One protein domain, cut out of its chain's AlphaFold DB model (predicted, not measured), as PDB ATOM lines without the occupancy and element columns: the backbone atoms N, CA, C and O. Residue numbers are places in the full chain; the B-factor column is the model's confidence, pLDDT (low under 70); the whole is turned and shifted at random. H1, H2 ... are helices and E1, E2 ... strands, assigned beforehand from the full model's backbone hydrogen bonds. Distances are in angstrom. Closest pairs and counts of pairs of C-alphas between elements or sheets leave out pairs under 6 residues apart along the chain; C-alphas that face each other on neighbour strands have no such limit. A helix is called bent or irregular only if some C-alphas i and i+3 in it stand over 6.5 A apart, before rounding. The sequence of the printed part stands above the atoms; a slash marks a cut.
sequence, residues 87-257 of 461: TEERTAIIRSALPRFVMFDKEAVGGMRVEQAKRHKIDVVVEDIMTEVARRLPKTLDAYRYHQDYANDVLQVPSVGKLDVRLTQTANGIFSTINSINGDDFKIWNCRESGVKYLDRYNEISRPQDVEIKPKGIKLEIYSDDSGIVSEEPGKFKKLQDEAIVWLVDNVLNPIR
ATOM      1  N   THR A  87     116.764  89.006 153.010       87.12
ATOM      2  CA  THR A  87     115.863  87.944 153.478       87.12
ATOM      3  C   THR A  87     114.976  87.442 152.335       87.12
ATOM      4  O   THR A  87     114.638  88.187 151.405       87.12
ATOM      5  N   GLU A  88     114.553  86.176 152.396       88.88
ATOM      6  CA  GLU A  88     113.603  85.611 151.425       88.88
ATOM      7  C   GLU A  88     112.281  86.388 151.413       88.88
ATOM      8  O   GLU A  88     111.739  86.685 150.349       88.88
ATOM      9  N   GLU A  89     111.804  86.794 152.593       88.19
ATOM     10  CA  GLU A  89     110.602  87.613 152.752       88.19
ATOM     11  C   GLU A  89     110.737  88.956 152.028       88.19
ATOM     12  O   GLU A  89     109.867  89.335 151.242       88.19
ATOM     13  N   ARG A  90     111.861  89.660 152.216       86.38
ATOM     14  CA  ARG A  90     112.112  90.931 151.531       86.38
ATOM     15  C   ARG A  90     112.211  90.735 150.025       86.38
ATOM     16  O   ARG A  90     111.627  91.509 149.274       86.38
ATOM     17  N   THR A  91     112.883  89.677 149.584       89.75
ATOM     18  CA  THR A  91     112.975  89.318 148.164       89.75
ATOM     19  C   THR A  91     111.588  89.088 147.559       89.75
ATOM     20  O   THR A  91     111.302  89.583 146.468       89.75
ATOM     21  N   ALA A  92     110.698  88.389 148.272       89.56
ATOM     22  CA  ALA A  92     109.321  88.162 147.845       89.56
ATOM     23  C   ALA A  92     108.514  89.470 147.778       89.56
ATOM     24  O   ALA A  92     107.810  89.701 146.792       89.56
ATOM     25  N   ILE A  93     108.664  90.355 148.771       88.75
ATOM     26  CA  ILE A  93     108.019  91.676 148.800       88.75
ATOM     27  C   ILE A  93     108.479  92.532 147.614       88.75
ATOM     28  O   ILE A  93     107.640  93.030 146.863       88.75
ATOM     29  N   ILE A  94     109.792  92.654 147.392       88.12
ATOM     30  CA  ILE A  94     110.362  93.410 146.267       88.12
ATOM     31  C   ILE A  94     109.860  92.852 144.934       88.12
ATOM     32  O   ILE A  94     109.333  93.595 144.109       88.12
ATOM     33  N   ARG A  95     109.933  91.530 144.747       87.31
ATOM     34  CA  ARG A  95     109.451  90.868 143.528       87.31
ATOM     35  C   ARG A  95     107.954  91.075 143.293       87.31
ATOM     36  O   ARG A  95     107.532  91.146 142.147       87.31
ATOM     37  N   SER A  96     107.153  91.175 144.354       85.50
ATOM     38  CA  SER A  96     105.711  91.442 144.253       85.50
ATOM     39  C   SER A  96     105.388  92.896 143.884       85.50
ATOM     40  O   SER A  96     104.331  93.172 143.313       85.50
ATOM     41  N   ALA A  97     106.294  93.824 144.209       83.19
ATOM     42  CA  ALA A  97     106.152  95.249 143.938       83.19
ATOM     43  C   ALA A  97     106.624  95.641 142.526       83.19
ATOM     44  O   ALA A  97     106.137  96.634 141.978       83.19
ATOM     45  N   LEU A  98     107.544  94.868 141.941       84.12
ATOM     46  CA  LEU A  98     108.075  95.081 140.596       84.12
ATOM     47  C   LEU A  98     107.175  94.459 139.509       84.12
ATOM     48  O   LEU A  98     106.566  93.411 139.737       84.12
ATOM     49  N   PRO A  99     107.102  95.063 138.306       83.56
ATOM     50  CA  PRO A  99     106.489  94.417 137.149       83.56
ATOM     51  C   PRO A  99     107.180  93.091 136.796       83.56
ATOM     52  O   PRO A  99     108.382  92.928 136.984       83.56
ATOM     53  N   ARG A 100     106.435  92.136 136.228       82.75
ATOM     54  CA  ARG A 100     106.942  90.771 135.959       82.75
ATOM     55  C   ARG A 100     108.038  90.688 134.892       82.75
ATOM     56  O   ARG A 100     108.743  89.689 134.836       82.75
ATOM     57  N   PHE A 101     108.153  91.703 134.043       85.25
ATOM     58  CA  PHE A 101     109.193  91.831 133.017       85.25
ATOM     59  C   PHE A 101     110.414  92.619 133.524       85.25
ATOM     60  O   PHE A 101     111.225  93.071 132.724       85.25
ATOM     61  N   VAL A 102     110.527  92.821 134.838       87.75
ATOM     62  CA  VAL A 102     111.691  93.435 135.476       87.75
ATOM     63  C   VAL A 102     112.451  92.360 136.237       87.75
ATOM     64  O   VAL A 102     111.886  91.636 137.058       87.75
ATOM     65  N   MET A 103     113.751  92.296 135.985       87.62
ATOM     66  CA  MET A 103     114.707  91.509 136.751       87.62
ATOM     67  C   MET A 103     115.545  92.437 137.626       87.62
ATOM     68  O   MET A 103     115.720  93.613 137.306       87.62
ATOM     69  N   PHE A 104     116.041  91.906 138.743       86.75
ATOM     70  CA  PHE A 104     116.912  92.635 139.654       86.75
ATOM     71  C   PHE A 104     118.041  91.750 140.181       86.75
ATOM     72  O   PHE A 104     117.850  90.542 140.357       86.75
ATOM     73  N   ASP A 105     119.182  92.364 140.484       84.75
ATOM     74  CA  ASP A 105     120.297  91.717 141.167       84.75
ATOM     75  C   ASP A 105     119.903  91.355 142.609       84.75
ATOM     76  O   ASP A 105     119.489  92.196 143.414       84.75
ATOM     77  N   LYS A 106     120.027  90.070 142.948       84.12
ATOM     78  CA  LYS A 106     119.679  89.548 144.273       84.12
ATOM     79  C   LYS A 106     120.572  90.115 145.374       84.12
ATOM     80  O   LYS A 106     120.086  90.272 146.493       84.12
ATOM     81  N   GLU A 107     121.829  90.447 145.079       81.69
ATOM     82  CA  GLU A 107     122.737  91.042 146.067       81.69
ATOM     83  C   GLU A 107     122.260  92.430 146.506       81.69
ATOM     84  O   GLU A 107     122.438  92.833 147.656       81.69
ATOM     85  N   ALA A 108     121.553  93.136 145.626       84.62
ATOM     86  CA  ALA A 108     121.075  94.487 145.861       84.62
ATOM     87  C   ALA A 108     119.802  94.569 146.727       84.62
ATOM     88  O   ALA A 108     119.455  95.648 147.212       84.62
ATOM     89  N   VAL A 109     119.098  93.453 146.973       87.94
ATOM     90  CA  VAL A 109     117.811  93.421 147.711       87.94
ATOM     91  C   VAL A 109     117.914  94.071 149.092       87.94
ATOM     92  O   VAL A 109     116.981  94.742 149.545       87.94
ATOM     93  N   GLY A 110     119.065  93.925 149.747       82.56
ATOM     94  CA  GLY A 110     119.387  94.564 151.020       82.56
ATOM     95  C   GLY A 110     119.219  96.082 151.031       82.56
ATOM     96  O   GLY A 110     118.809  96.671 152.035       82.56
ATOM     97  N   GLY A 111     119.486  96.725 149.897       82.81
ATOM     98  CA  GLY A 111     119.375  98.167 149.706       82.81
ATOM     99  C   GLY A 111     117.989  98.618 149.247       82.81
ATOM    100  O   GLY A 111     117.724  99.817 149.218       82.81
ATOM    101  N   MET A 112     117.083  97.692 148.909       86.81
ATOM    102  CA  MET A 112     115.820  98.032 148.249       86.81
ATOM    103  C   MET A 112     114.671  98.327 149.216       86.81
ATOM    104  O   MET A 112     114.461  97.611 150.197       86.81
ATOM    105  N   ARG A 113     113.863  99.343 148.924       83.81
ATOM    106  CA  ARG A 113     112.659  99.714 149.686       83.81
ATOM    107  C   ARG A 113     111.460  99.772 148.755       83.81
ATOM    108  O   ARG A 113     111.591 100.256 147.642       83.81
ATOM    109  N   VAL A 114     110.301  99.294 149.199       81.75
ATOM    110  CA  VAL A 114     109.052  99.430 148.436       81.75
ATOM    111  C   VAL A 114     108.455 100.807 148.693       81.75
ATOM    112  O   VAL A 114     108.338 101.227 149.843       81.75
ATOM    113  N   GLU A 115     108.043 101.480 147.628       76.06
ATOM    114  CA  GLU A 115     107.310 102.738 147.671       76.06
ATOM    115  C   GLU A 115     105.941 102.604 147.005       76.06
ATOM    116  O   GLU A 115     105.697 101.750 146.146       76.06
ATOM    117  N   GLN A 116     105.016 103.474 147.406       68.12
ATOM    118  CA  GLN A 116     103.700 103.526 146.793       68.12
ATOM    119  C   GLN A 116     103.787 104.243 145.439       68.12
ATOM    120  O   GLN A 116     103.862 105.465 145.383       68.12
ATOM    121  N   ALA A 117     103.736 103.483 144.346       65.94
ATOM    122  CA  ALA A 117     103.667 104.042 142.996       65.94
ATOM    123  C   ALA A 117     102.221 104.353 142.577       65.94
ATOM    124  O   ALA A 117     101.288 103.601 142.888       65.94
ATOM    125  N   LYS A 118     102.035 105.426 141.800       66.44
ATOM    126  CA  LYS A 118     100.764 105.694 141.112       66.44
ATOM    127  C   LYS A 118     100.547 104.644 140.018       66.44
ATOM    128  O   LYS A 118     101.466 104.335 139.259       66.44
ATOM    129  N   ARG A 119      99.334 104.085 139.944       71.38
ATOM    130  CA  ARG A 119      98.936 103.064 138.959       71.38
ATOM    131  C   ARG A 119      97.769 103.559 138.114       71.38
ATOM    132  O   ARG A 119      96.711 103.880 138.658       71.38
ATOM    133  N   HIS A 120      97.945 103.576 136.800       79.69
ATOM    134  CA  HIS A 120      96.884 103.821 135.828       79.69
ATOM    135  C   HIS A 120      96.334 102.495 135.280       79.69
ATOM    136  O   HIS A 120      96.970 101.450 135.369       79.69
ATOM    137  N   LYS A 121      95.126 102.507 134.699       82.88
ATOM    138  CA  LYS A 121      94.528 101.283 134.128       82.88
ATOM    139  C   LYS A 121      95.335 100.722 132.958       82.88
ATOM    140  O   LYS A 121      95.402  99.508 132.800       82.88
ATOM    141  N   ILE A 122      95.910 101.606 132.142       84.38
ATOM    142  CA  ILE A 122      96.710 101.215 130.976       84.38
ATOM    143  C   ILE A 122      97.998 100.490 131.370       84.38
ATOM    144  O   ILE A 122      98.426  99.616 130.620       84.38
ATOM    145  N   ASP A 123      98.540 100.761 132.567       82.25
ATOM    146  CA  ASP A 123      99.717 100.069 133.103       82.25
ATOM    147  C   ASP A 123      99.517  98.559 133.053       82.25
ATOM    148  O   ASP A 123     100.367  97.847 132.543       82.25
ATOM    149  N   VAL A 124      98.348  98.072 133.480       85.94
ATOM    150  CA  VAL A 124      98.038  96.636 133.525       85.94
ATOM    151  C   VAL A 124      98.177  95.982 132.149       85.94
ATOM    152  O   VAL A 124      98.741  94.898 132.029       85.94
ATOM    153  N   VAL A 125      97.681  96.641 131.099       88.94
ATOM    154  CA  VAL A 125      97.716  96.098 129.733       88.94
ATOM    155  C   VAL A 125      99.129  96.131 129.170       88.94
ATOM    156  O   VAL A 125      99.553  95.170 128.531       88.94
ATOM    157  N   VAL A 126      99.870  97.212 129.413       89.94
ATOM    158  CA  VAL A 126     101.256  97.306 128.956       89.94
ATOM    159  C   VAL A 126     102.145  96.311 129.701       89.94
ATOM    160  O   VAL A 126     102.930  95.620 129.057       89.94
ATOM    161  N   GLU A 127     101.990  96.168 131.020       87.75
ATOM    162  CA  GLU A 127     102.715  95.169 131.810       87.75
ATOM    163  C   GLU A 127     102.447  93.748 131.289       87.75
ATOM    164  O   GLU A 127     103.381  92.952 131.160       87.75
ATOM    165  N   ASP A 128     101.200  93.437 130.921       89.75
ATOM    166  CA  ASP A 128     100.827  92.168 130.290       89.75
ATOM    167  C   ASP A 128     101.507  91.982 128.925       89.75
ATOM    168  O   ASP A 128     102.051  90.910 128.656       89.75
ATOM    169  N   ILE A 129     101.517  93.011 128.069       93.94
ATOM    170  CA  ILE A 129     102.196  92.968 126.763       93.94
ATOM    171  C   ILE A 129     103.683  92.691 126.955       93.94
ATOM    172  O   ILE A 129     104.215  91.759 126.356       93.94
ATOM    173  N   MET A 130     104.347  93.454 127.819       92.94
ATOM    174  CA  MET A 130     105.779  93.312 128.067       92.94
ATOM    175  C   MET A 130     106.127  91.964 128.681       92.94
ATOM    176  O   MET A 130     107.111  91.346 128.288       92.94
ATOM    177  N   THR A 131     105.293  91.464 129.590       92.44
ATOM    178  CA  THR A 131     105.452  90.121 130.155       92.44
ATOM    179  C   THR A 131     105.350  89.058 129.064       92.44
ATOM    180  O   THR A 131     106.172  88.146 129.001       92.44
ATOM    181  N   GLU A 132     104.362  89.161 128.175       95.94
ATOM    182  CA  GLU A 132     104.186  88.194 127.094       95.94
ATOM    183  C   GLU A 132     105.284  88.296 126.022       95.94
ATOM    184  O   GLU A 132     105.648  87.263 125.454       95.94
ATOM    185  N   VAL A 133     105.853  89.486 125.792       95.75
ATOM    186  CA  VAL A 133     107.067  89.672 124.980       95.75
ATOM    187  C   VAL A 133     108.268  89.019 125.659       95.75
ATOM    188  O   VAL A 133     108.890  88.150 125.057       95.75
ATOM    189  N   ALA A 134     108.551  89.346 126.924       94.12
ATOM    190  CA  ALA A 134     109.685  88.804 127.677       94.12
ATOM    191  C   ALA A 134     109.694  87.266 127.716       94.12
ATOM    192  O   ALA A 134     110.749  86.649 127.630       94.12
ATOM    193  N   ARG A 135     108.517  86.629 127.786       94.19
ATOM    194  CA  ARG A 135     108.366  85.162 127.756       94.19
ATOM    195  C   ARG A 135     108.600  84.522 126.383       94.19
ATOM    196  O   ARG A 135     108.743  83.306 126.307       94.19
ATOM    197  N   ARG A 136     108.550  85.305 125.303       95.38
ATOM    198  CA  ARG A 136     108.705  84.841 123.909       95.38
ATOM    199  C   ARG A 136     110.027  85.223 123.280       95.38
ATOM    200  O   ARG A 136     110.361  84.717 122.214       95.38
ATOM    201  N   LEU A 137     110.765  86.091 123.950       94.00
ATOM    202  CA  LEU A 137     112.153  86.340 123.648       94.00
ATOM    203  C   LEU A 137     112.980  85.040 123.763       94.00
ATOM    204  O   LEU A 137     112.687  84.197 124.617       94.00
ATOM    205  N   PRO A 138     114.020  84.862 122.933       90.38
ATOM    206  CA  PRO A 138     114.849  83.653 122.933       90.38
ATOM    207  C   PRO A 138     115.678  83.479 124.217       90.38
ATOM    208  O   PRO A 138     116.074  82.363 124.565       90.38
ATOM    209  N   LYS A 139     115.940  84.576 124.931       90.44
ATOM    210  CA  LYS A 139     116.740  84.623 126.159       90.44
ATOM    211  C   LYS A 139     115.939  85.245 127.298       90.44
ATOM    212  O   LYS A 139     115.046  86.061 127.050       90.44
ATOM    213  N   THR A 140     116.271  84.885 128.533       89.69
ATOM    214  CA  THR A 140     115.823  85.634 129.711       89.69
ATOM    215  C   THR A 140     116.460  87.027 129.718       89.69
ATOM    216  O   THR A 140     117.485  87.252 129.079       89.69
ATOM    217  N   LEU A 141     115.839  87.993 130.400       87.38
ATOM    218  CA  LEU A 141     116.275  89.399 130.363       87.38
ATOM    219  C   LEU A 141     117.709  89.601 130.879       87.38
ATOM    220  O   LEU A 141     118.433  90.451 130.371       87.38
ATOM    221  N   ASP A 142     118.112  88.806 131.862       83.50
ATOM    222  CA  ASP A 142     119.451  88.760 132.454       83.50
ATOM    223  C   ASP A 142     120.479  88.000 131.597       83.50
ATOM    224  O   ASP A 142     121.677  88.138 131.814       83.50
ATOM    225  N   ALA A 143     120.036  87.242 130.589       84.94
ATOM    226  CA  ALA A 143     120.914  86.560 129.638       84.94
ATOM    227  C   ALA A 143     121.258  87.415 128.400       84.94
ATOM    228  O   ALA A 143     122.013  86.975 127.521       84.94
ATOM    229  N   TYR A 144     120.709  88.632 128.291       86.25
ATOM    230  CA  TYR A 144     121.120  89.582 127.257       86.25
ATOM    231  C   TYR A 144     122.451  90.234 127.603       86.25
ATOM    232  O   TYR A 144     122.728  90.564 128.751       86.25
ATOM    233  N   ARG A 145     123.250  90.467 126.563       77.12
ATOM    234  CA  ARG A 145     124.441  91.309 126.636       77.12
ATOM    235  C   ARG A 145     124.013  92.751 126.394       77.12
ATOM    236  O   ARG A 145     123.398  93.026 125.363       77.12
ATOM    237  N   TYR A 146     124.310  93.631 127.341       77.19
ATOM    238  CA  TYR A 146     123.966  95.048 127.271       77.19
ATOM    239  C   TYR A 146     125.184  95.857 126.815       77.19
ATOM    240  O   TYR A 146     126.255  95.754 127.405       77.19
ATOM    241  N   HIS A 147     125.011  96.670 125.775       64.44
ATOM    242  CA  HIS A 147     126.003  97.631 125.300       64.44
ATOM    243  C   HIS A 147     125.724  98.984 125.957       64.44
ATOM    244  O   HIS A 147     124.705  99.610 125.660       64.44
ATOM    245  N   GLN A 148     126.620  99.424 126.848       60.00
ATOM    246  CA  GLN A 148     126.540 100.647 127.674       60.00
ATOM    247  C   GLN A 148     125.350 100.712 128.657       60.00
ATOM    248  O   GLN A 148     125.555 101.023 129.824       60.00
ATOM    249  N   ASP A 149     124.132 100.418 128.206       73.88
ATOM    250  CA  ASP A 149     122.892 100.398 128.995       73.88
ATOM    251  C   ASP A 149     121.717  99.700 128.276       73.88
ATOM    252  O   ASP A 149     120.618  99.625 128.825       73.88
ATOM    253  N   TYR A 150     121.882  99.168 127.055       83.75
ATOM    254  CA  TYR A 150     120.771  98.555 126.314       83.75
ATOM    255  C   TYR A 150     121.146  97.306 125.516       83.75
ATOM    256  O   TYR A 150     122.294  97.083 125.151       83.75
ATOM    257  N   ALA A 151     120.129  96.508 125.206       88.62
ATOM    258  CA  ALA A 151     120.190  95.429 124.231       88.62
ATOM    259  C   ALA A 151     118.982  95.539 123.293       88.62
ATOM    260  O   ALA A 151     117.944  96.084 123.674       88.62
ATOM    261  N   ASN A 152     119.104  95.027 122.072       91.19
ATOM    262  CA  ASN A 152     117.994  94.965 121.127       91.19
ATOM    263  C   ASN A 152     117.699  93.512 120.766       91.19
ATOM    264  O   ASN A 152     118.615  92.707 120.607       91.19
ATOM    265  N   ASP A 153     116.421  93.203 120.597       93.75
ATOM    266  CA  ASP A 153     115.962  91.952 120.007       93.75
ATOM    267  C   ASP A 153     114.713  92.209 119.154       93.75
ATOM    268  O   ASP A 153     114.135  93.300 119.154       93.75
ATOM    269  N   VAL A 154     114.299  91.202 118.400       95.19
ATOM    270  CA  VAL A 154     113.165  91.261 117.493       95.19
ATOM    271  C   VAL A 154     112.232  90.093 117.771       95.19
ATOM    272  O   VAL A 154     112.630  88.931 117.732       95.19
ATOM    273  N   LEU A 155     110.950  90.396 117.970       95.88
ATOM    274  CA  LEU A 155     109.898  89.390 118.063       95.88
ATOM    275  C   LEU A 155     109.010  89.439 116.818       95.88
ATOM    276  O   LEU A 155     108.361  90.445 116.539       95.88
ATOM    277  N   GLN A 156     108.941  88.328 116.083       96.19
ATOM    278  CA  GLN A 156     108.067  88.219 114.917       96.19
ATOM    279  C   GLN A 156     106.666  87.753 115.330       96.19
ATOM    280  O   GLN A 156     106.493  86.654 115.857       96.19
ATOM    281  N   VAL A 157     105.648  88.564 115.043       96.06
ATOM    282  CA  VAL A 157     104.247  88.274 115.367       96.06
ATOM    283  C   VAL A 157     103.434  88.187 114.071       96.06
ATOM    284  O   VAL A 157     103.267  89.205 113.405       96.06
ATOM    285  N   PRO A 158     102.871  87.025 113.689       93.75
ATOM    286  CA  PRO A 158     102.270  86.839 112.361       93.75
ATOM    287  C   PRO A 158     101.224  87.881 111.939       93.75
ATOM    288  O   PRO A 158     101.175  88.247 110.771       93.75
ATOM    289  N   SER A 159     100.390  88.361 112.867       91.62
ATOM    290  CA  SER A 159      99.328  89.334 112.570       91.62
ATOM    291  C   SER A 159      99.676  90.786 112.905       91.62
ATOM    292  O   SER A 159      98.852  91.655 112.657       91.62
ATOM    293  N   VAL A 160     100.839  91.041 113.508       93.06
ATOM    294  CA  VAL A 160     101.274  92.394 113.918       93.06
ATOM    295  C   VAL A 160     102.518  92.834 113.148       93.06
ATOM    296  O   VAL A 160     102.751  94.023 112.985       93.06
ATOM    297  N   GLY A 161     103.297  91.883 112.633       95.00
ATOM    298  CA  GLY A 161     104.554  92.131 111.948       95.00
ATOM    299  C   GLY A 161     105.753  91.983 112.877       95.00
ATOM    300  O   GLY A 161     105.765  91.166 113.804       95.00
ATOM    301  N   LYS A 162     106.796  92.745 112.567       97.00
ATOM    302  CA  LYS A 162     108.045  92.776 113.320       97.00
ATOM    303  C   LYS A 162     107.871  93.682 114.542       97.00
ATOM    304  O   LYS A 162     107.426  94.816 114.395       97.00
ATOM    305  N   LEU A 163     108.229  93.194 115.727       97.62
ATOM    306  CA  LEU A 163     108.322  94.009 116.937       97.62
ATOM    307  C   LEU A 163     109.790  94.203 117.303       97.62
ATOM    308  O   LEU A 163     110.467  93.238 117.652       97.62
ATOM    309  N   ASP A 164     110.263  95.441 117.244       97.50
ATOM    310  CA  ASP A 164     111.585  95.830 117.728       97.50
ATOM    311  C   ASP A 164     111.520  96.055 119.245       97.50
ATOM    312  O   ASP A 164     110.821  96.952 119.730       97.50
ATOM    313  N   VAL A 165     112.231  95.215 119.996       96.31
ATOM    314  CA  VAL A 165     112.243  95.198 121.461       96.31
ATOM    315  C   VAL A 165     113.573  95.756 121.941       96.31
ATOM    316  O   VAL A 165     114.625  95.167 121.703       96.31
ATOM    317  N   ARG A 166     113.528  96.881 122.657       93.56
ATOM    318  CA  ARG A 166     114.704  97.444 123.323       93.56
ATOM    319  C   ARG A 166     114.654  97.119 124.803       93.56
ATOM    320  O   ARG A 166     113.696  97.474 125.492       93.56
ATOM    321  N   LEU A 167     115.703  96.478 125.281       91.94
ATOM    322  CA  LEU A 167     115.944  96.145 126.675       91.94
ATOM    323  C   LEU A 167     116.915  97.170 127.254       91.94
ATOM    324  O   LEU A 167     117.767  97.680 126.530       91.94
ATOM    325  N   THR A 168     116.809  97.449 128.545       87.94
ATOM    326  CA  THR A 168     117.724  98.341 129.256       87.94
ATOM    327  C   THR A 168     118.180  97.692 130.547       87.94
ATOM    328  O   THR A 168     117.378  97.062 131.242       87.94
ATOM    329  N   GLN A 169     119.460  97.865 130.853       83.75
ATOM    330  CA  GLN A 169     120.036  97.607 132.160       83.75
ATOM    331  C   GLN A 169     120.373  98.955 132.786       83.75
ATOM    332  O   GLN A 169     120.876  99.849 132.106       83.75
ATOM    333  N   THR A 170     120.052  99.132 134.064       78.31
ATOM    334  CA  THR A 170     120.420 100.360 134.771       78.31
ATOM    335  C   THR A 170     121.937 100.508 134.787       78.31
ATOM    336  O   THR A 170     122.655  99.512 134.835       78.31
ATOM    337  N   ALA A 171     122.442 101.745 134.793       68.19
ATOM    338  CA  ALA A 171     123.886 102.024 134.723       68.19
ATOM    339  C   ALA A 171     124.703 101.373 135.858       68.19
ATOM    340  O   ALA A 171     125.922 101.296 135.811       68.19
ATOM    341  N   ASN A 172     124.012 100.944 136.909       71.50
ATOM    342  CA  ASN A 172     124.555 100.321 138.098       71.50
ATOM    343  C   ASN A 172     124.389  98.783 138.102       71.50
ATOM    344  O   ASN A 172     124.669  98.144 139.110       71.50
ATOM    345  N   GLY A 173     123.879  98.192 137.015       76.56
ATOM    346  CA  GLY A 173     123.684  96.748 136.847       76.56
ATOM    347  C   GLY A 173     122.517  96.145 137.637       76.56
ATOM    348  O   GLY A 173     122.196  94.975 137.449       76.56
ATOM    349  N   ILE A 174     121.860  96.935 138.494       82.94
ATOM    350  CA  ILE A 174     120.908  96.439 139.496       82.94
ATOM    351  C   ILE A 174     119.606  95.937 138.875       82.94
ATOM    352  O   ILE A 174     119.028  94.987 139.398       82.94
ATOM    353  N   PHE A 175     119.119  96.559 137.800       84.44
ATOM    354  CA  PHE A 175     117.855  96.191 137.169       84.44
ATOM    355  C   PHE A 175     118.011  95.975 135.673       84.44
ATOM    356  O   PHE A 175     118.752  96.690 135.005       84.44
ATOM    357  N   SER A 176     117.231  95.035 135.143       87.44
ATOM    358  CA  SER A 176     117.097  94.792 133.707       87.44
ATOM    359  C   SER A 176     115.619  94.718 133.333       87.44
ATOM    360  O   SER A 176     114.827  94.077 134.028       87.44
ATOM    361  N   THR A 177     115.221  95.387 132.253       90.31
ATOM    362  CA  THR A 177     113.810  95.544 131.864       90.31
ATOM    363  C   THR A 177     113.650  95.730 130.359       90.31
ATOM    364  O   THR A 177     114.582  96.123 129.663       90.31
ATOM    365  N   ILE A 178     112.436  95.522 129.848       92.06
ATOM    366  CA  ILE A 178     112.045  96.019 128.527       92.06
ATOM    367  C   ILE A 178     111.769  97.522 128.640       92.06
ATOM    368  O   ILE A 178     110.883  97.949 129.381       92.06
ATOM    369  N   ASN A 179     112.546  98.312 127.906       90.12
ATOM    370  CA  ASN A 179     112.438  99.765 127.835       90.12
ATOM    371  C   ASN A 179     111.414 100.193 126.779       90.12
ATOM    372  O   ASN A 179     110.571 101.050 127.025       90.12
ATOM    373  N   SER A 180     111.429  99.564 125.600       93.69
ATOM    374  CA  SER A 180     110.428  99.872 124.577       93.69
ATOM    375  C   SER A 180     110.093  98.696 123.677       93.69
ATOM    376  O   SER A 180     110.900  97.788 123.480       93.69
ATOM    377  N   ILE A 181     108.884  98.749 123.122       96.44
ATOM    378  CA  ILE A 181     108.395  97.843 122.086       96.44
ATOM    379  C   ILE A 181     107.867  98.720 120.956       96.44
ATOM    380  O   ILE A 181     106.935  99.505 121.155       96.44
ATOM    381  N   ASN A 182     108.462  98.588 119.775       97.19
ATOM    382  CA  ASN A 182     108.085  99.345 118.588       97.19
ATOM    383  C   ASN A 182     107.543  98.377 117.535       97.19
ATOM    384  O   ASN A 182     108.236  97.447 117.131       97.19
ATOM    385  N   GLY A 183     106.305  98.598 117.106       96.62
ATOM    386  CA  GLY A 183     105.723  97.963 115.928       96.62
ATOM    387  C   GLY A 183     105.406  99.002 114.853       96.62
ATOM    388  O   GLY A 183     105.545 100.213 115.060       96.62
ATOM    389  N   ASP A 184     104.923  98.536 113.705       95.00
ATOM    390  CA  ASP A 184     104.572  99.429 112.595       95.00
ATOM    391  C   ASP A 184     103.457 100.409 112.991       95.00
ATOM    392  O   ASP A 184     103.569 101.612 112.743       95.00
ATOM    393  N   ASP A 185     102.445  99.917 113.708       96.75
ATOM    394  CA  ASP A 185     101.240 100.670 114.074       96.75
ATOM    395  C   ASP A 185     101.255 101.256 115.490       96.75
ATOM    396  O   ASP A 185     100.375 102.045 115.843       96.75
ATOM    397  N   PHE A 186     102.223 100.885 116.325       96.44
ATOM    398  CA  PHE A 186     102.232 101.303 117.723       96.44
ATOM    399  C   PHE A 186     103.636 101.420 118.298       96.44
ATOM    400  O   PHE A 186     104.585 100.791 117.833       96.44
ATOM    401  N   LYS A 187     103.746 102.203 119.364       96.19
ATOM    402  CA  LYS A 187     104.954 102.317 120.170       96.19
ATOM    403  C   LYS A 187     104.573 102.333 121.638       96.19
ATOM    404  O   LYS A 187     103.677 103.066 122.046       96.19
ATOM    405  N   ILE A 188     105.269 101.522 122.419       94.25
ATOM    406  CA  ILE A 188     105.224 101.557 123.875       94.25
ATOM    407  C   ILE A 188     106.618 101.936 124.344       94.25
ATOM    408  O   ILE A 188     107.589 101.244 124.031       94.25
ATOM    409  N   TRP A 189     106.706 103.028 125.089       90.50
ATOM    410  CA  TRP A 189     107.923 103.486 125.734       90.50
ATOM    411  C   TRP A 189     107.716 103.485 127.241       90.50
ATOM    412  O   TRP A 189     106.754 104.074 127.738       90.50
ATOM    413  N   ASN A 190     108.616 102.837 127.969       85.00
ATOM    414  CA  ASN A 190     108.616 102.871 129.416       85.00
ATOM    415  C   ASN A 190     109.671 103.843 129.945       85.00
ATOM    416  O   ASN A 190     110.773 103.926 129.419       85.00
ATOM    417  N   CYS A 191     109.353 104.537 131.032       71.25
ATOM    418  CA  CYS A 191     110.278 105.412 131.740       71.25
ATOM    419  C   CYS A 191     110.134 105.293 133.263       71.25
ATOM    420  O   CYS A 191     109.478 104.391 133.790       71.25
ATOM    421  N   ARG A 192     110.850 106.194 133.932       63.72
ATOM    422  CA  ARG A 192     111.381 106.186 135.294       63.72
ATOM    423  C   ARG A 192     110.308 106.391 136.369       63.72
ATOM    424  O   ARG A 192     110.224 107.460 136.959       63.72
ATOM    425  N   GLU A 193     109.525 105.364 136.696       60.00
ATOM    426  CA  GLU A 193     108.768 105.368 137.956       60.00
ATOM    427  C   GLU A 193     108.470 103.939 138.421       60.00
ATOM    428  O   GLU A 193     107.641 103.227 137.858       60.00
ATOM    429  N   SER A 194     109.130 103.488 139.489       61.62
ATOM    430  CA  SER A 194     108.915 102.149 140.040       61.62
ATOM    431  C   SER A 194     108.425 102.218 141.485       61.62
ATOM    432  O   SER A 194     108.789 103.120 142.230       61.62
ATOM    433  N   GLY A 195     107.639 101.224 141.907       68.12
ATOM    434  CA  GLY A 195     107.232 101.052 143.308       68.12
ATOM    435  C   GLY A 195     108.340 100.492 144.205       68.12
ATOM    436  O   GLY A 195     108.052  99.958 145.269       68.12
ATOM    437  N   VAL A 196     109.595 100.545 143.767       76.94
ATOM    438  CA  VAL A 196     110.782 100.169 144.537       76.94
ATOM    439  C   VAL A 196     111.786 101.320 144.438       76.94
ATOM    440  O   VAL A 196     111.759 102.066 143.466       76.94
ATOM    441  N   LYS A 197     112.665 101.480 145.424       78.62
ATOM    442  CA  LYS A 197     113.875 102.308 145.378       78.62
ATOM    443  C   LYS A 197     115.074 101.497 145.812       78.62
ATOM    444  O   LYS A 197     114.938 100.662 146.703       78.62
ATOM    445  N   TYR A 198     116.230 101.764 145.221       78.94
ATOM    446  CA  TYR A 198     117.501 101.208 145.662       78.94
ATOM    447  C   TYR A 198     118.313 102.302 146.354       78.94
ATOM    448  O   TYR A 198     118.749 103.264 145.723       78.94
ATOM    449  N   LEU A 199     118.481 102.154 147.669       76.50
ATOM    450  CA  LEU A 199     119.085 103.158 148.539       76.50
ATOM    451  C   LEU A 199     118.423 104.534 148.384       76.50
ATOM    452  O   LEU A 199     117.201 104.670 148.437       76.50
ATOM    453  N   ASP A 200     119.260 105.551 148.268       60.75
ATOM    454  CA  ASP A 200     118.954 106.949 148.072       60.75
ATOM    455  C   ASP A 200     118.943 107.354 146.594       60.75
ATOM    456  O   ASP A 200     118.735 108.518 146.257       60.75
ATOM    457  N   ARG A 201     119.150 106.386 145.700       61.16
ATOM    458  CA  ARG A 201     119.133 106.610 144.263       61.16
ATOM    459  C   ARG A 201     117.716 106.404 143.749       61.16
ATOM    460  O   ARG A 201     117.016 105.462 144.137       61.16
ATOM    461  N   TYR A 202     117.270 107.323 142.894       52.28
ATOM    462  CA  TYR A 202     115.986 107.169 142.228       52.28
ATOM    463  C   TYR A 202     116.004 105.882 141.424       52.28
ATOM    464  O   TYR A 202     116.956 105.596 140.701       52.28
ATOM    465  N   ASN A 203     114.955 105.088 141.597       49.09
ATOM    466  CA  ASN A 203     114.864 103.837 140.884       49.09
ATOM    467  C   ASN A 203     114.542 104.117 139.422       49.09
ATOM    468  O   ASN A 203     113.437 104.544 139.084       49.09
ATOM    469  N   GLU A 204     115.515 103.845 138.568       54.53
ATOM    470  CA  GLU A 204     115.385 103.845 137.121       54.53
ATOM    471  C   GLU A 204     114.671 102.562 136.680       54.53
ATOM    472  O   GLU A 204     115.287 101.654 136.133       54.53
ATOM    473  N   ILE A 205     113.375 102.416 136.970       56.00
ATOM    474  CA  ILE A 205     112.640 101.254 136.456       56.00
ATOM    475  C   ILE A 205     111.221 101.588 136.025       56.00
ATOM    476  O   ILE A 205     110.627 102.598 136.386       56.00
ATOM    477  N   SER A 206     110.724 100.671 135.213       61.19
ATOM    478  CA  SER A 206     110.077 100.885 133.939       61.19
ATOM    479  C   SER A 206     108.561 100.778 134.058       61.19
ATOM    480  O   SER A 206     108.019  99.683 134.219       61.19
ATOM    481  N   ARG A 207     107.878 101.914 133.924       72.50
ATOM    482  CA  ARG A 207     106.430 102.002 133.697       72.50
ATOM    483  C   ARG A 207     106.138 102.678 132.372       72.50
ATOM    484  O   ARG A 207     106.975 103.450 131.924       72.50
ATOM    485  N   PRO A 208     104.970 102.440 131.760       76.19
ATOM    486  CA  PRO A 208     104.637 103.037 130.472       76.19
ATOM    487  C   PRO A 208     104.602 104.547 130.621       76.19
ATOM    488  O   PRO A 208     103.722 105.069 131.294       76.19
ATOM    489  N   GLN A 209     105.571 105.229 130.025       81.81
ATOM    490  CA  GLN A 209     105.609 106.682 129.962       81.81
ATOM    491  C   GLN A 209     104.753 107.138 128.797       81.81
ATOM    492  O   GLN A 209     103.821 107.907 129.005       81.81
ATOM    493  N   ASP A 210     105.018 106.571 127.618       86.88
ATOM    494  CA  ASP A 210     104.330 106.930 126.391       86.88
ATOM    495  C   ASP A 210     103.741 105.704 125.699       86.88
ATOM    496  O   ASP A 210     104.397 104.673 125.514       86.88
ATOM    497  N   VAL A 211     102.496 105.847 125.253       89.44
ATOM    498  CA  VAL A 211     101.833 104.894 124.363       89.44
ATOM    499  C   VAL A 211     101.341 105.636 123.131       89.44
ATOM    500  O   VAL A 211     100.522 106.550 123.226       89.44
ATOM    501  N   GLU A 212     101.807 105.213 121.962       93.88
ATOM    502  CA  GLU A 212     101.388 105.737 120.667       93.88
ATOM    503  C   GLU A 212     100.692 104.641 119.855       93.88
ATOM    504  O   GLU A 212     101.202 103.527 119.734       93.88
ATOM    505  N   ILE A 213      99.532 104.960 119.279       94.12
ATOM    506  CA  ILE A 213      98.759 104.091 118.384       94.12
ATOM    507  C   ILE A 213      98.459 104.884 117.114       94.12
ATOM    508  O   ILE A 213      97.522 105.692 117.062       94.12
ATOM    509  N   LYS A 214      99.254 104.642 116.072       92.38
ATOM    510  CA  LYS A 214      99.258 105.439 114.839       92.38
ATOM    511  C   LYS A 214      97.939 105.355 114.065       92.38
ATOM    512  O   LYS A 214      97.417 106.416 113.727       92.38
ATOM    513  N   PRO A 215      97.310 104.174 113.858       92.00
ATOM    514  CA  PRO A 215      96.038 104.084 113.130       92.00
ATOM    515  C   PRO A 215      94.889 104.858 113.786       92.00
ATOM    516  O   PRO A 215      93.888 105.160 113.139       92.00
ATOM    517  N   LYS A 216      95.013 105.153 115.084       86.19
ATOM    518  CA  LYS A 216      94.024 105.892 115.871       86.19
ATOM    519  C   LYS A 216      94.419 107.346 116.130       86.19
ATOM    520  O   LYS A 216      93.603 108.092 116.661       86.19
ATOM    521  N   GLY A 217      95.646 107.744 115.783       88.25
ATOM    522  CA  GLY A 217      96.200 109.048 116.152       88.25
ATOM    523  C   GLY A 217      96.231 109.275 117.668       88.25
ATOM    524  O   GLY A 217      96.110 110.412 118.117       88.25
ATOM    525  N   ILE A 218      96.327 108.203 118.463       89.06
ATOM    526  CA  ILE A 218      96.363 108.296 119.925       89.06
ATOM    527  C   ILE A 218      97.820 108.400 120.362       89.06
ATOM    528  O   ILE A 218      98.627 107.540 120.019       89.06
ATOM    529  N   LYS A 219      98.124 109.414 121.172       90.25
ATOM    530  CA  LYS A 219      99.361 109.527 121.945       90.25
ATOM    531  C   LYS A 219      98.986 109.792 123.400       90.25
ATOM    532  O   LYS A 219      98.279 110.759 123.684       90.25
ATOM    533  N   LEU A 220      99.398 108.907 124.297       86.31
ATOM    534  CA  LEU A 220      99.172 109.006 125.734       86.31
ATOM    535  C   LEU A 220     100.515 109.204 126.425       86.31
ATOM    536  O   LEU A 220     101.329 108.290 126.394       86.31
ATOM    537  N   GLU A 221     100.697 110.358 127.062       82.88
ATOM    538  CA  GLU A 221     101.814 110.645 127.968       82.88
ATOM    539  C   GLU A 221     101.288 110.450 129.398       82.88
ATOM    540  O   GLU A 221     100.445 111.207 129.887       82.88
ATOM    541  N   ILE A 222     101.675 109.344 130.026       75.56
ATOM    542  CA  ILE A 222     101.120 108.860 131.298       75.56
ATOM    543  C   ILE A 222     101.890 109.474 132.473       75.56
ATOM    544  O   ILE A 222     101.280 109.921 133.447       75.56
ATOM    545  N   TYR A 223     103.216 109.549 132.343       71.38
ATOM    546  CA  TYR A 223     104.131 110.127 133.324       71.38
ATOM    547  C   TYR A 223     104.994 111.194 132.640       71.38
ATOM    548  O   TYR A 223     105.533 110.955 131.563       71.38
ATOM    549  N   SER A 224     105.119 112.374 133.247       58.09
ATOM    550  CA  SER A 224     106.006 113.443 132.771       58.09
ATOM    551  C   SER A 224     106.982 113.796 133.889       58.09
ATOM    552  O   SER A 224     106.564 113.927 135.043       58.09
ATOM    553  N   ASP A 225     108.263 113.926 133.536       51.34
ATOM    554  CA  ASP A 225     109.360 114.141 134.486       51.34
ATOM    555  C   ASP A 225     109.253 115.510 135.200       51.34
ATOM    556  O   ASP A 225     109.721 115.642 136.329       51.34
ATOM    557  N   ASP A 226     108.530 116.482 134.618       41.44
ATOM    558  CA  ASP A 226     108.480 117.874 135.105       41.44
ATOM    559  C   ASP A 226     107.078 118.406 135.471       41.44
ATOM    560  O   ASP A 226     106.941 119.523 135.969       41.44
ATOM    561  N   SER A 227     105.989 117.665 135.253       36.78
ATOM    562  CA  SER A 227     104.636 118.151 135.586       36.78
ATOM    563  C   SER A 227     103.596 117.037 135.522       36.78
ATOM    564  O   SER A 227     103.508 116.297 134.545       36.78
ATOM    565  N   GLY A 228     102.785 116.888 136.571       41.12
ATOM    566  CA  GLY A 228     101.723 115.884 136.595       41.12
ATOM    567  C   GLY A 228     100.808 115.976 135.370       41.12
ATOM    568  O   GLY A 228     100.363 117.063 135.039       41.12
ATOM    569  N   ILE A 229     100.533 114.823 134.748       41.38
ATOM    570  CA  ILE A 229      99.461 114.545 133.772       41.38
ATOM    571  C   ILE A 229      99.149 115.734 132.841       41.38
ATOM    572  O   ILE A 229      98.290 116.565 133.142       41.38
ATOM    573  N   VAL A 230      99.762 115.757 131.652       46.03
ATOM    574  CA  VAL A 230      99.364 116.664 130.563       46.03
ATOM    575  C   VAL A 230      98.057 116.158 129.945       46.03
ATOM    576  O   VAL A 230      98.000 115.522 128.898       46.03
ATOM    577  N   SER A 231      96.956 116.409 130.637       46.03
ATOM    578  CA  SER A 231      95.624 116.358 130.054       46.03
ATOM    579  C   SER A 231      94.765 117.394 130.759       46.03
ATOM    580  O   SER A 231      94.240 117.140 131.842       46.03
ATOM    581  N   GLU A 232      94.571 118.531 130.094       48.16
ATOM    582  CA  GLU A 232      93.757 119.666 130.553       48.16
ATOM    583  C   GLU A 232      92.280 119.300 130.838       48.16
ATOM    584  O   GLU A 232      91.560 120.084 131.448       48.16
ATOM    585  N   GLU A 233      91.825 118.084 130.499       56.38
ATOM    586  CA  GLU A 233      90.499 117.569 130.862       56.38
ATOM    587  C   GLU A 233      90.532 116.079 131.281       56.38
ATOM    588  O   GLU A 233      90.645 115.197 130.423       56.38
ATOM    589  N   PRO A 234      90.345 115.737 132.573       59.47
ATOM    590  CA  PRO A 234      90.375 114.351 133.070       59.47
ATOM    591  C   PRO A 234      89.450 113.365 132.326       59.47
ATOM    592  O   PRO A 234      89.744 112.170 132.230       59.47
ATOM    593  N   GLY A 235      88.331 113.850 131.775       65.50
ATOM    594  CA  GLY A 235      87.395 113.041 130.986       65.50
ATOM    595  C   GLY A 235      87.941 112.618 129.618       65.50
ATOM    596  O   GLY A 235      87.661 111.508 129.160       65.50
ATOM    597  N   LYS A 236      88.760 113.466 128.985       76.31
ATOM    598  CA  LYS A 236      89.384 113.194 127.685       76.31
ATOM    599  C   LYS A 236      90.480 112.138 127.818       76.31
ATOM    600  O   LYS A 236      90.489 111.187 127.040       76.31
ATOM    601  N   PHE A 237      91.322 112.242 128.851       79.12
ATOM    602  CA  PHE A 237      92.341 111.232 129.152       79.12
ATOM    603  C   PHE A 237      91.727 109.855 129.386       79.12
ATOM    604  O   PHE A 237      92.149 108.885 128.767       79.12
ATOM    605  N   LYS A 238      90.685 109.767 130.225       81.31
ATOM    606  CA  LYS A 238      90.015 108.491 130.507       81.31
ATOM    607  C   LYS A 238      89.488 107.826 129.232       81.31
ATOM    608  O   LYS A 238      89.685 106.631 129.046       81.31
ATOM    609  N   LYS A 239      88.851 108.595 128.341       84.19
ATOM    610  CA  LYS A 239      88.329 108.071 127.072       84.19
ATOM    611  C   LYS A 239      89.449 107.571 126.153       84.19
ATOM    612  O   LYS A 239      89.328 106.478 125.610       84.19
ATOM    613  N   LEU A 240      90.522 108.349 125.995       86.94
ATOM    614  CA  LEU A 240      91.679 107.955 125.184       86.94
ATOM    615  C   LEU A 240      92.387 106.727 125.769       86.94
ATOM    616  O   LEU A 240      92.775 105.833 125.026       86.94
ATOM    617  N   GLN A 241      92.500 106.655 127.096       85.25
ATOM    618  CA  GLN A 241      93.033 105.500 127.811       85.25
ATOM    619  C   GLN A 241      92.199 104.242 127.552       85.25
ATOM    620  O   GLN A 241      92.764 103.205 127.215       85.25
ATOM    621  N   ASP A 242      90.874 104.319 127.701       86.06
ATOM    622  CA  ASP A 242      89.987 103.175 127.472       86.06
ATOM    623  C   ASP A 242      90.046 102.718 125.993       86.06
ATOM    624  O   ASP A 242      90.110 101.518 125.726       86.06
ATOM    625  N   GLU A 243      90.104 103.647 125.025       89.00
ATOM    626  CA  GLU A 243      90.261 103.310 123.598       89.00
ATOM    627  C   GLU A 243      91.624 102.666 123.293       89.00
ATOM    628  O   GLU A 243      91.688 101.664 122.576       89.00
ATOM    629  N   ALA A 244      92.704 103.194 123.874       90.06
ATOM    630  CA  ALA A 244      94.039 102.625 123.732       90.06
ATOM    631  C   ALA A 244      94.120 101.210 124.315       90.06
ATOM    632  O   ALA A 244      94.679 100.320 123.680       90.06
ATOM    633  N   ILE A 245      93.518 100.985 125.489       89.19
ATOM    634  CA  ILE A 245      93.442  99.670 126.134       89.19
ATOM    635  C   ILE A 245      92.785  98.651 125.205       89.19
ATOM    636  O   ILE A 245      93.369  97.599 124.958       89.19
ATOM    637  N   VAL A 246      91.597  98.958 124.676       92.62
ATOM    638  CA  VAL A 246      90.873  98.037 123.786       92.62
ATOM    639  C   VAL A 246      91.720  97.713 122.558       92.62
ATOM    640  O   VAL A 246      91.916  96.545 122.228       92.62
ATOM    641  N   TRP A 247      92.290  98.738 121.920       96.19
ATOM    642  CA  TRP A 247      93.091  98.536 120.719       96.19
ATOM    643  C   TRP A 247      94.346  97.694 120.985       96.19
ATOM    644  O   TRP A 247      94.606  96.753 120.237       96.19
ATOM    645  N   LEU A 248      95.094  97.985 122.055       92.81
ATOM    646  CA  LEU A 248      96.294  97.236 122.433       92.81
ATOM    647  C   LEU A 248      95.978  95.777 122.771       92.81
ATOM    648  O   LEU A 248      96.722  94.876 122.381       92.81
ATOM    649  N   VAL A 249      94.870  95.522 123.471       93.12
ATOM    650  CA  VAL A 249      94.448  94.156 123.802       93.12
ATOM    651  C   VAL A 249      94.169  93.357 122.529       93.12
ATOM    652  O   VAL A 249      94.703  92.257 122.361       93.12
ATOM    653  N   ASP A 250      93.379  93.919 121.617       92.94
ATOM    654  CA  ASP A 250      92.908  93.212 120.426       92.94
ATOM    655  C   ASP A 250      93.995  93.049 119.359       92.94
ATOM    656  O   ASP A 250      94.095  91.985 118.740       92.94
ATOM    657  N   ASN A 251      94.825  94.076 119.163       96.38
ATOM    658  CA  ASN A 251      95.760  94.158 118.038       96.38
ATOM    659  C   ASN A 251      97.212  93.865 118.423       96.38
ATOM    660  O   ASN A 251      98.026  93.662 117.531       96.38
ATOM    661  N   VAL A 252      97.554  93.802 119.715       95.44
ATOM    662  CA  VAL A 252      98.935  93.544 120.165       95.44
ATOM    663  C   VAL A 252      98.991  92.371 121.141       95.44
ATOM    664  O   VAL A 252      99.563  91.329 120.819       95.44
ATOM    665  N   LEU A 253      98.352  92.483 122.309       94.88
ATOM    666  CA  LEU A 253      98.460  91.487 123.382       94.88
ATOM    667  C   LEU A 253      97.938  90.106 122.965       94.88
ATOM    668  O   LEU A 253      98.637  89.101 123.099       94.88
ATOM    669  N   ASN A 254      96.701  90.043 122.467       95.06
ATOM    670  CA  ASN A 254      96.079  88.783 122.063       95.06
ATOM    671  C   ASN A 254      96.828  88.112 120.896       95.06
ATOM    672  O   ASN A 254      97.031  86.897 120.950       95.06
ATOM    673  N   PRO A 255      97.283  88.848 119.864       97.25
ATOM    674  CA  PRO A 255      98.213  88.329 118.867       97.25
ATOM    675  C   PRO A 255      99.503  87.732 119.427       97.25
ATOM    676  O   PRO A 255      99.831  86.601 119.074       97.25
ATOM    677  N   ILE A 256     100.202  88.438 120.322       96.69
ATOM    678  CA  ILE A 256     101.433  87.928 120.946       96.69
ATOM    679  C   ILE A 256     101.133  86.627 121.694       96.69
ATOM    680  O   ILE A 256     101.836  85.636 121.510       96.69
ATOM    681  N   ARG A 257     100.039  86.578 122.465       96.62
ATOM    682  CA  ARG A 257      99.633  85.388 123.233       96.62
ATOM    683  C   ARG A 257      99.459  84.125 122.383       96.62
ATOM    684  O   ARG A 257      99.674  83.029 122.895       96.62
TER     685      ARG A 257
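What this domain is: This is residues 87 to 257 of the 461 residues of an uncharacterized protein of Candidatus Woesebacteria bacterium RIFOXYD1_FULL_43_18 (UniProt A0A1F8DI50). A twisted sheet of seven strands, E1, E3, E4, E5, E6, E8 and E9, makes a wall, and two helices, H3 and H4, lie side by side across one face of it. At one end of the longest axis sits a small head of H1, H2 and the two-stranded sheet of E2 and E7. The printed part has 171 residues with four named helices and nine named strands, in the order H1 E1 H2 E2 H3 E3 E4 E5 E6 E7 E8 E9 H4, and its class is mixed, helices and strands. The large sheet is branched at E5, and both sheets are antiparallel. The whole is compact, with a radius of gyration of the C-alphas of 16.1 A and spans of 46 by 38 by 28 A.

How they stand to each other: H1, residues 88 to 97, touches H2, residues 106 to 111, about perpendicular at 85 degrees; their closest C-alphas, of Thr 91 and Val 109, are 6.4 A apart. E2, residues 112 to 114, and E7, residues 196 to 198, are antiparallel neighbours, with N 113 and O 197 within hydrogen-bond range at 2.8 A. The closest C-alphas of H1 and E2, of Ile 94 and Val 114, are 6.5 A apart. E1, residues 102 to 104, is an edge strand of the branched sheet and the antiparallel neighbour of E5, residues 175 to 182, with N 103 and O 176 at 2.9 A. H1 only grazes this sheet, with its residues 91 to 95. E3, residues 150 to 157, E4, residues 161 to 169, E5 and E6, residues 186 to 192, form a meander, each strand the antiparallel neighbour of the one before; N 153 and O 165 are 2.9 A apart, N 166 and O 180 2.9 A, and N 188 and O 181 2.9 A. E1 and E6 lie on one side of E5 and E4 on the other side. E8, residues 206 to 213, is antiparallel to E6, with N 189 and O 210 at 2.9 A, and bends by 52 degrees at residue 209. E8 and E9, residues 218 to 221, form a hairpin, with N 211 and O 220 at 2.9 A. H3, residues 121 to 134, is on the branched sheet at a height of 9.0 A and runs across the strands, at 81 degrees to E5 on the local plane. H4, residues 234 to 257, is on the same face at a height of 8.9 A, over E8 and E9, at 88 degrees to E8 on the local plane. H3 and H4 touch at a shallow tilt of 21 degrees and run the same way; their closest C-alphas, of Ile 129 and Leu 253, are 5.3 A apart. Every O i to N i+4 pair is within hydrogen-bond range in H1, against 9 of 10 in H3, 17 of 20 in H4 and 0 of 2 in H2, where 2 of 3 O i to N i+3 pairs are within range.

Where its parts are: H1 begins at C-alpha 88, (113.603, 85.611, 151.425), and spans 14.3 A. E1, H2 and E2 follow within residues 102 to 114. H3 spans 20.7 A, E3 22.3 A, E4 26.0 A, E5 21.2 A, E6 20.4 A and E8 19.5 A; E7 and E9 are short. C-alpha 161, where E4 begins, is at (104.554, 92.131, 111.948). H4 spans 32.0 A and ends at C-alpha 257, (99.633, 85.388, 123.233), with a kink of 33 degrees near residue 249. H2 and H4 are irregular, but only just: C-alphas 107 and 110 are 6.9 A apart, and C-alphas 251 and 254 are 6.7 A apart.

The domain as a whole: The two C-alphas farthest apart, of Thr 87 and Pro 215, are 47.8 A apart. The printed part has no cut. The links from H3 to E3, residues 135 to 149, and from E9 to H4, residues 222 to 233, are long. The mean pLDDT of the printed part is 82.5, and 29 residues are under 70, among them residues 200 to 206 and 224 to 235.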